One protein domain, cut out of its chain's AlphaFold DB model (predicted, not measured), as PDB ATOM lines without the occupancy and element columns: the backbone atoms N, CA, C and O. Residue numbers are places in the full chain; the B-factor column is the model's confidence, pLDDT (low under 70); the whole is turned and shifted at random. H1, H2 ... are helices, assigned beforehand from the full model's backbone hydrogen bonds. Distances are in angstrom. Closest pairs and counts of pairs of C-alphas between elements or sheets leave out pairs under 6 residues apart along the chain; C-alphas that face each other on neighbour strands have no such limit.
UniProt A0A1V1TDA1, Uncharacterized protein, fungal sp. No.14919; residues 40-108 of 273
ATOM      1  N   CYS A  40     138.399 101.658 113.622       81.81
ATOM      2  CA  CYS A  40     137.114 102.299 113.851       81.81
ATOM      3  C   CYS A  40     136.037 101.830 112.859       81.81
ATOM      4  O   CYS A  40     134.927 101.496 113.271       81.81
ATOM      5  N   ILE A  41     136.375 101.734 111.570       82.12
ATOM      6  CA  ILE A  41     135.448 101.270 110.535       82.12
ATOM      7  C   ILE A  41     135.087  99.808 110.788       82.12
ATOM      8  O   ILE A  41     133.907  99.482 110.835       82.12
ATOM      9  N   SER A  42     136.068  98.940 111.058       81.56
ATOM     10  CA  SER A  42     135.793  97.522 111.333       81.56
ATOM     11  C   SER A  42     134.937  97.313 112.590       81.56
ATOM     12  O   SER A  42     134.092  96.420 112.629       81.56
ATOM     13  N   THR A  43     135.075  98.176 113.601       83.50
ATOM     14  CA  THR A  43     134.176  98.183 114.769       83.50
ATOM     15  C   THR A  43     132.754  98.589 114.377       83.50
ATOM     16  O   THR A  43     131.795  97.938 114.794       83.50
ATOM     17  N   CYS A  44     132.608  99.618 113.540       84.62
ATOM     18  CA  CYS A  44     131.311 100.055 113.034       84.62
ATOM     19  C   CYS A  44     130.631  99.008 112.148       84.62
ATOM     20  O   CYS A  44     129.438  98.770 112.313       84.62
ATOM     21  N   MET A  45     131.383  98.306 111.299       83.81
ATOM     22  CA  MET A  45     130.885  97.170 110.518       83.81
ATOM     23  C   MET A  45     130.275  96.101 111.434       83.81
ATOM     24  O   MET A  45     129.113  95.719 111.269       83.81
ATOM     25  N   ARG A  46     131.023  95.685 112.468       83.31
ATOM     26  CA  ARG A  46     130.567  94.668 113.431       83.31
ATOM     27  C   ARG A  46     129.328  95.114 114.199       83.31
ATOM     28  O   ARG A  46     128.451  94.290 114.447       83.31
ATOM     29  N   ASN A  47     129.238  96.396 114.553       80.25
ATOM     30  CA  ASN A  47     128.070  96.952 115.236       80.25
ATOM     31  C   ASN A  47     126.817  96.950 114.347       80.25
ATOM     32  O   ASN A  47     125.718  96.709 114.841       80.25
ATOM     33  N   SER A  48     126.986  97.141 113.039       78.44
ATOM     34  CA  SER A  48     125.904  97.013 112.056       78.44
ATOM     35  C   SER A  48     125.541  95.552 111.737       78.44
ATOM     36  O   SER A  48     124.594  95.291 111.002       78.44
ATOM     37  N   GLY A  49     126.258  94.577 112.311       76.38
ATOM     38  CA  GLY A  49     125.988  93.149 112.147       76.38
ATOM     39  C   GLY A  49     126.694  92.496 110.957       76.38
ATOM     40  O   GLY A  49     126.372  91.351 110.635       76.38
ATOM     41  N   CYS A  50     127.655  93.186 110.332       78.06
ATOM     42  CA  CYS A  50     128.507  92.629 109.283       78.06
ATOM     43  C   CYS A  50     129.974  92.593 109.707       78.06
ATOM     44  O   CYS A  50     130.543  93.584 110.146       78.06
ATOM     45  N   PHE A  51     130.603  91.430 109.585       78.44
ATOM     46  CA  PHE A  51     131.969  91.220 110.070       78.44
ATOM     47  C   PHE A  51     133.025  91.433 108.984       78.44
ATOM     48  O   PHE A  51     134.162  91.748 109.317       78.44
ATOM     49  N   ASP A  52     132.616  91.343 107.717       79.50
ATOM     50  CA  ASP A  52     133.491  91.320 106.548       79.50
ATOM     51  C   ASP A  52     132.853  92.087 105.379       79.50
ATOM     52  O   ASP A  52     131.647  92.370 105.388       79.50
ATOM     53  N   THR A  53     133.661  92.393 104.359       77.19
ATOM     54  CA  THR A  53     133.225  93.079 103.132       77.19
ATOM     55  C   THR A  53     132.143  92.301 102.400       77.19
ATOM     56  O   THR A  53     131.136  92.895 102.030       77.19
ATOM     57  N   ASP A  54     132.258  90.972 102.319       80.81
ATOM     58  CA  ASP A  54     131.248  90.099 101.704       80.81
ATOM     59  C   ASP A  54     129.842  90.296 102.303       80.81
ATOM     60  O   ASP A  54     128.855  90.387 101.573       80.81
ATOM     61  N   CYS A  55     129.737  90.432 103.631       82.56
ATOM     62  CA  CYS A  55     128.451  90.659 104.301       82.56
ATOM     63  C   CYS A  55     127.860  92.029 103.955       82.56
ATOM     64  O   CYS A  55     126.651  92.152 103.757       82.56
ATOM     65  N   ILE A  56     128.707  93.059 103.879       81.88
ATOM     66  CA  ILE A  56     128.277  94.409 103.495       81.88
ATOM     67  C   ILE A  56     127.800  94.407 102.054       81.88
ATOM     68  O   ILE A  56     126.769  94.997 101.763       81.88
ATOM     69  N   CYS A  57     128.523  93.724 101.176       81.88
ATOM     70  CA  CYS A  57     128.177  93.598  99.773       81.88
ATOM     71  C   CYS A  57     126.835  92.882  99.573       81.88
ATOM     72  O   CYS A  57     126.036  93.317  98.751       81.88
ATOM     73  N   GLU A  58     126.549  91.830 100.347       82.06
ATOM     74  CA  GLU A  58     125.262  91.123 100.280       82.06
ATOM     75  C   GLU A  58     124.098  91.959 100.834       82.06
ATOM     76  O   GLU A  58     122.977  91.862 100.340       82.06
ATOM     77  N   LYS A  59     124.365  92.803 101.838       80.25
ATOM     78  CA  LYS A  59     123.358  93.636 102.516       80.25
ATOM     79  C   LYS A  59     123.405  95.109 102.129       80.25
ATOM     80  O   LYS A  59     122.826  95.949 102.820       80.25
ATOM     81  N   ALA A  60     124.089  95.451 101.044       78.00
ATOM     82  CA  ALA A  60     124.282  96.841 100.655       78.00
ATOM     83  C   ALA A  60     122.944  97.535 100.355       78.00
ATOM     84  O   ALA A  60     122.760  98.704 100.695       78.00
ATOM     85  N   ASP A  61     121.988  96.790  99.795       73.81
ATOM     86  CA  ASP A  61     120.621  97.240  99.527       73.81
ATOM     87  C   ASP A  61     119.768  97.436 100.798       73.81
ATOM     88  O   ASP A  61     118.775  98.162 100.757       73.81
ATOM     89  N   ASP A  62     120.160  96.848 101.935       77.69
ATOM     90  CA  ASP A  62     119.425  96.922 103.209       77.69
ATOM     91  C   ASP A  62     119.749  98.192 104.021       77.69
ATOM     92  O   ASP A  62     119.298  98.345 105.156       77.69
ATOM     93  N   GLY A  63     120.544  99.114 103.466       76.12
ATOM     94  CA  GLY A  63     120.930 100.359 104.138       76.12
ATOM     95  C   GLY A  63     122.069 100.202 105.150       76.12
ATOM     96  O   GLY A  63     122.380 101.147 105.875       76.12
ATOM     97  N   ILE A  64     122.745  99.047 105.169       84.00
ATOM     98  CA  ILE A  64     123.835  98.774 106.113       84.00
ATOM     99  C   ILE A  64     125.014  99.742 105.952       84.00
ATOM    100  O   ILE A  64     125.658 100.093 106.940       84.00
ATOM    101  N   LEU A  65     125.274 100.226 104.730       82.25
ATOM    102  CA  LEU A  65     126.313 101.230 104.480       82.25
ATOM    103  C   LEU A  65     126.015 102.531 105.233       82.25
ATOM    104  O   LEU A  65     126.916 103.100 105.847       82.25
ATOM    105  N   SER A  66     124.760 102.976 105.242       83.69
ATOM    106  CA  SER A  66     124.352 104.187 105.952       83.69
ATOM    107  C   SER A  66     124.519 104.034 107.460       83.69
ATOM    108  O   SER A  66     125.030 104.947 108.106       83.69
ATOM    109  N   ASP A  67     124.187 102.871 108.022       83.44
ATOM    110  CA  ASP A  67     124.379 102.589 109.451       83.44
ATOM    111  C   ASP A  67     125.861 102.581 109.848       83.44
ATOM    112  O   ASP A  67     126.242 103.152 110.878       83.44
ATOM    113  N   ILE A  68     126.719 101.986 109.012       85.00
ATOM    114  CA  ILE A  68     128.171 101.987 109.228       85.00
ATOM    115  C   ILE A  68     128.704 103.420 109.164       85.00
ATOM    116  O   ILE A  68     129.450 103.820 110.054       85.00
ATOM    117  N   VAL A  69     128.284 104.223 108.183       85.25
ATOM    118  CA  VAL A  69     128.721 105.622 108.054       85.25
ATOM    119  C   VAL A  69     128.209 106.496 109.207       85.25
ATOM    120  O   VAL A  69     128.951 107.332 109.723       85.25
ATOM    121  N   ILE A  70     126.981 106.278 109.685       84.19
ATOM    122  CA  ILE A  70     126.454 106.949 110.886       84.19
ATOM    123  C   ILE A  70     127.285 106.580 112.120       84.19
ATOM    124  O   ILE A  70     127.557 107.437 112.964       84.19
ATOM    125  N   CYS A  71     127.706 105.320 112.240       84.31
ATOM    126  CA  CYS A  71     128.634 104.911 113.287       84.31
ATOM    127  C   CYS A  71     130.006 105.582 113.108       84.31
ATOM    128  O   CYS A  71     130.544 106.127 114.072       84.31
ATOM    129  N   MET A  72     130.539 105.638 111.884       84.94
ATOM    130  CA  MET A  72     131.827 106.275 111.605       84.94
ATOM    131  C   MET A  72     131.820 107.756 111.988       84.94
ATOM    132  O   MET A  72     132.742 108.216 112.650       84.94
ATOM    133  N   ASN A  73     130.746 108.483 111.690       81.31
ATOM    134  CA  ASN A  73     130.615 109.894 112.056       81.31
ATOM    135  C   ASN A  73     130.540 110.147 113.569       81.31
ATOM    136  O   ASN A  73     130.830 111.253 114.023       81.31
ATOM    137  N   GLN A  74     130.131 109.149 114.352       80.25
ATOM    138  CA  GLN A  74     130.037 109.268 115.807       80.25
ATOM    139  C   GLN A  74     131.308 108.814 116.525       80.25
ATOM    140  O   GLN A  74     131.623 109.344 117.591       80.25
ATOM    141  N   TRP A  75     132.025 107.839 115.962       80.62
ATOM    142  CA  TRP A  75     133.102 107.133 116.660       80.62
ATOM    143  C   TRP A  75     134.472 107.253 115.989       80.62
ATOM    144  O   TRP A  75     135.488 107.048 116.657       80.62
ATOM    145  N   CYS A  76     134.532 107.593 114.701       81.00
ATOM    146  CA  CYS A  76     135.791 107.762 113.981       81.00
ATOM    147  C   CYS A  76     136.284 109.207 114.025       81.00
ATOM    148  O   CYS A  76     135.550 110.155 114.300       81.00
ATOM    149  N   SER A  77     137.584 109.367 113.772       77.88
ATOM    150  CA  SER A  77     138.177 110.693 113.584       77.88
ATOM    151  C   SER A  77     137.619 111.338 112.318       77.88
ATOM    152  O   SER A  77     137.304 110.633 111.368       77.88
ATOM    153  N   ALA A  78     137.543 112.670 112.283       72.12
ATOM    154  CA  ALA A  78     136.999 113.415 111.141       72.12
ATOM    155  C   ALA A  78     137.783 113.215 109.827       72.12
ATOM    156  O   ALA A  78     137.278 113.538 108.758       72.12
ATOM    157  N   ASP A  79     139.006 112.685 109.911       73.25
ATOM    158  CA  ASP A  79     139.822 112.286 108.760       73.25
ATOM    159  C   ASP A  79     139.323 110.992 108.092       73.25
ATOM    160  O   ASP A  79     139.748 110.674 106.988       73.25
ATOM    161  N   VAL A  80     138.445 110.241 108.764       74.06
ATOM    162  CA  VAL A  80     137.833 109.009 108.267       74.06
ATOM    163  C   VAL A  80     136.449 109.344 107.725       74.06
ATOM    164  O   VAL A  80     135.549 109.726 108.473       74.06
ATOM    165  N   THR A  81     136.274 109.183 106.421       79.81
ATOM    166  CA  THR A  81     135.076 109.600 105.691       79.81
ATOM    167  C   THR A  81     134.330 108.412 105.097       79.81
ATOM    168  O   THR A  81     134.846 107.299 105.022       79.81
ATOM    169  N   ALA A  82     133.109 108.650 104.608       79.56
ATOM    170  CA  ALA A  82     132.354 107.636 103.874       79.56
ATOM    171  C   ALA A  82     133.127 107.088 102.656       79.56
ATOM    172  O   ALA A  82     132.965 105.917 102.322       79.56
ATOM    173  N   LYS A  83     134.018 107.878 102.031       79.94
ATOM    174  CA  LYS A  83     134.854 107.399 100.916       79.94
ATOM    175  C   LYS A  83     135.825 106.301 101.342       79.94
ATOM    176  O   LYS A  83     136.009 105.361 100.581       79.94
ATOM    177  N   ASP A  84     136.379 106.377 102.552       79.31
ATOM    178  CA  ASP A  84     137.312 105.372 103.081       79.31
ATOM    179  C   ASP A  84     136.643 104.004 103.304       79.31
ATOM    180  O   ASP A  84     137.322 102.981 103.366       79.31
ATOM    181  N   LEU A  85     135.310 103.981 103.399       79.50
ATOM    182  CA  LEU A  85     134.502 102.763 103.409       79.50
ATOM    183  C   LEU A  85     134.062 102.356 101.994       79.50
ATOM    184  O   LEU A  85     134.144 101.186 101.639       79.50
ATOM    185  N   ILE A  86     133.572 103.305 101.195       83.44
ATOM    186  CA  ILE A  86     132.931 103.037  99.900       83.44
ATOM    187  C   ILE A  86     133.952 102.643  98.826       83.44
ATOM    188  O   ILE A  86     133.706 101.703  98.078       83.44
ATOM    189  N   GLU A  87     135.101 103.318  98.745       81.94
ATOM    190  CA  GLU A  87     136.078 103.116  97.665       81.94
ATOM    191  C   GLU A  87     136.696 101.703  97.651       81.94
ATOM    192  O   GLU A  87     136.861 101.132  96.566       81.94
ATOM    193  N   PRO A  88     137.004 101.079  98.807       79.38
ATOM    194  CA  PRO A  88     137.394  99.675  98.822       79.38
ATOM    195  C   PRO A  88     136.243  98.724  98.463       79.38
ATOM    196  O   PRO A  88     136.454  97.803  97.672       79.38
ATOM    197  N   LEU A  89     135.024  98.988  98.951       78.94
ATOM    198  CA  LEU A  89     133.848  98.160  98.665       78.94
ATOM    199  C   LEU A  89     133.455  98.183  97.181       78.94
ATOM    200  O   LEU A  89     133.184  97.127  96.623       78.94
ATOM    201  N   GLU A  90     133.501  99.338  96.508       78.50
ATOM    202  CA  GLU A  90     133.282  99.437  95.052       78.50
ATOM    203  C   GLU A  90     134.334  98.651  94.245       78.50
ATOM    204  O   GLU A  90     134.105  98.279  93.092       78.50
ATOM    205  N   GLY A  91     135.504  98.392  94.837       73.94
ATOM    206  CA  GLY A  91     136.544  97.551  94.252       73.94
ATOM    207  C   GLY A  91     136.304  96.045  94.409       73.94
ATOM    208  O   GLY A  91     136.865  95.271  93.628       73.94
ATOM    209  N   GLU A  92     135.500  95.632  95.392       72.88
ATOM    210  CA  GLU A  92     135.209  94.230  95.730       72.88
ATOM    211  C   GLU A  92     133.816  93.779  95.270       72.88
ATOM    212  O   GLU A  92     133.655  92.623  94.871       72.88
ATOM    213  N   CYS A  93     132.823  94.670  95.265       78.12
ATOM    214  CA  CYS A  93     131.445  94.346  94.915       78.12
ATOM    215  C   CYS A  93     130.704  95.491  94.211       78.12
ATOM    216  O   CYS A  93     131.037  96.667  94.336       78.12
ATOM    217  N   ASP A  94     129.676  95.125  93.439       81.12
ATOM    218  CA  ASP A  94     128.830  96.081  92.719       81.12
ATOM    219  C   ASP A  94     127.802  96.669  93.692       81.12
ATOM    220  O   ASP A  94     126.730  96.105  93.918       81.12
ATOM    221  N   LEU A  95     128.180  97.768  94.348       79.12
ATOM    222  CA  LEU A  95     127.313  98.447  95.299       79.12
ATOM    223  C   LEU A  95     126.169  99.182  94.575       79.12
ATOM    224  O   LEU A  95     126.402  99.924  93.611       79.12
ATOM    225  N   PRO A  96     124.924  99.074  95.066       81.88
ATOM    226  CA  PRO A  96     123.807  99.823  94.518       81.88
ATOM    227  C   PRO A  96     124.047 101.325  94.711       81.88
ATOM    228  O   PRO A  96     124.214 101.822  95.826       81.88
ATOM    229  N   LYS A  97     124.007 102.082  93.608       80.19
ATOM    230  CA  LYS A  97     124.256 103.540  93.594       80.19
ATOM    231  C   LYS A  97     123.387 104.319  94.581       80.19
ATOM    232  O   LYS A  97     123.809 105.359  95.072       80.19
ATOM    233  N   SER A  98     122.180 103.833  94.862       80.38
ATOM    234  CA  SER A  98     121.282 104.415  95.860       80.38
ATOM    235  C   SER A  98     121.817 104.281  97.286       80.38
ATOM    236  O   SER A  98     121.702 105.236  98.047       80.38
ATOM    237  N   ALA A  99     122.425 103.148  97.645       78.88
ATOM    238  CA  ALA A  99     123.025 102.960  98.966       78.88
ATOM    239  C   ALA A  99     124.315 103.769  99.113       78.88
ATOM    240  O   ALA A  99     124.551 104.353 100.164       78.88
ATOM    241  N   VAL A 100     125.109 103.867  98.041       80.81
ATOM    242  CA  VAL A 100     126.310 104.714  98.003       80.81
ATOM    243  C   VAL A 100     125.940 106.180  98.224       80.81
ATOM    244  O   VAL A 100     126.484 106.819  99.118       80.81
ATOM    245  N   GLN A 101     124.953 106.698  97.487       81.56
ATOM    246  CA  GLN A 101     124.504 108.085  97.644       81.56
ATOM    247  C   GLN A 101     123.887 108.364  99.016       81.56
ATOM    248  O   GLN A 101     124.092 109.449  99.561       81.56
ATOM    249  N   ASP A 102     123.126 107.423  99.582       78.94
ATOM    250  CA  ASP A 102     122.571 107.596 100.926       78.94
ATOM    251  C   ASP A 102     123.682 107.597 101.986       78.94
ATOM    252  O   ASP A 102     123.715 108.486 102.837       78.94
ATOM    253  N   ALA A 103     124.654 106.692 101.872       77.56
ATOM    254  CA  ALA A 103     125.818 106.639 102.746       77.56
ATOM    255  C   ALA A 103     126.681 107.907 102.634       77.56
ATOM    256  O   ALA A 103     127.053 108.479 103.654       77.56
ATOM    257  N   GLU A 104     126.937 108.423 101.429       78.19
ATOM    258  CA  GLU A 104     127.644 109.697 101.232       78.19
ATOM    259  C   GLU A 104     126.857 110.881 101.803       78.19
ATOM    260  O   GLU A 104     127.428 111.738 102.474       78.19
ATOM    261  N   LYS A 105     125.533 110.915 101.615       78.81
ATOM    262  CA  LYS A 105     124.668 111.969 102.163       78.81
ATOM    263  C   LYS A 105     124.628 111.950 103.691       78.81
ATOM    264  O   LYS A 105     124.566 113.006 104.315       78.81
ATOM    265  N   LYS A 106     124.646 110.765 104.301       72.62
ATOM    266  CA  LYS A 106     124.706 110.581 105.759       72.62
ATOM    267  C   LYS A 106     126.120 110.785 106.308       72.62
ATOM    268  O   LYS A 106     126.262 111.144 107.474       72.62
ATOM    269  N   GLY A 107     127.130 110.577 105.463       60.69
ATOM    270  CA  GLY A 107     128.555 110.796 105.705       60.69
ATOM    271  C   GLY A 107     129.008 112.243 105.555       60.69
ATOM    272  O   GLY A 107     130.015 112.632 106.139       60.69
ATOM    273  N   GLY A 108     128.261 113.045 104.799       49.59
ATOM    274  CA  GLY A 108     128.555 114.446 104.548       49.59
ATOM    275  C   GLY A 108     128.391 115.295 105.802       49.59
ATOM    276  O   GLY A 108     127.280 115.593 106.237       49.59
TER     277      GLY A 108
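AT A GLANCE: This is residues 40 to 108 of the 273 residues of an uncharacterized protein of fungal sp. No.14919 (UniProt A0A1V1TDA1). Helices H3, H4 and H5 make an up-and-down bundle, each running against the one before, their centres in a triangle; short H1 and H2 cover the side away from H5. The printed part, 69 residues, is all helix, with five named helices, H1 to H5 in order. It is compact, radius of gyration of the C-alphas 10.4 A, spanning 27 by 22 by 19 A.

HOW THE PARTS SIT: Start at H1, residues 40 to 47: it touches H3, residues 64 to 75, closest at the C-alphas of Cys 44 and Ile 68, 5.3 A. H2, residues 53 to 58, only just touches H4, residues 82 to 92, with 3 pairs of C-alphas within 8 A, the closest Thr 53 and Leu 89, 6.8 A. H5, residues 97 to 107, touches H3 at a shallow tilt of 14 degrees, the same way; look at the closest C-alphas, Ser 66 and Ala 103, 4.3 A. Every O i to N i+4 pair is within hydrogen-bond range but in H4, 4 of 7.

IN THESE COORDINATES: Find C-alpha 40 at (137.114, 102.299, 113.851), where H1 begins; H5 ends at C-alpha 107, (128.555, 110.796, 105.705). H3 runs 16.3 A, H4 15.9 A.

THE WHOLE: The printed part has no cut; residues 107 to 108 are under pLDDT 70.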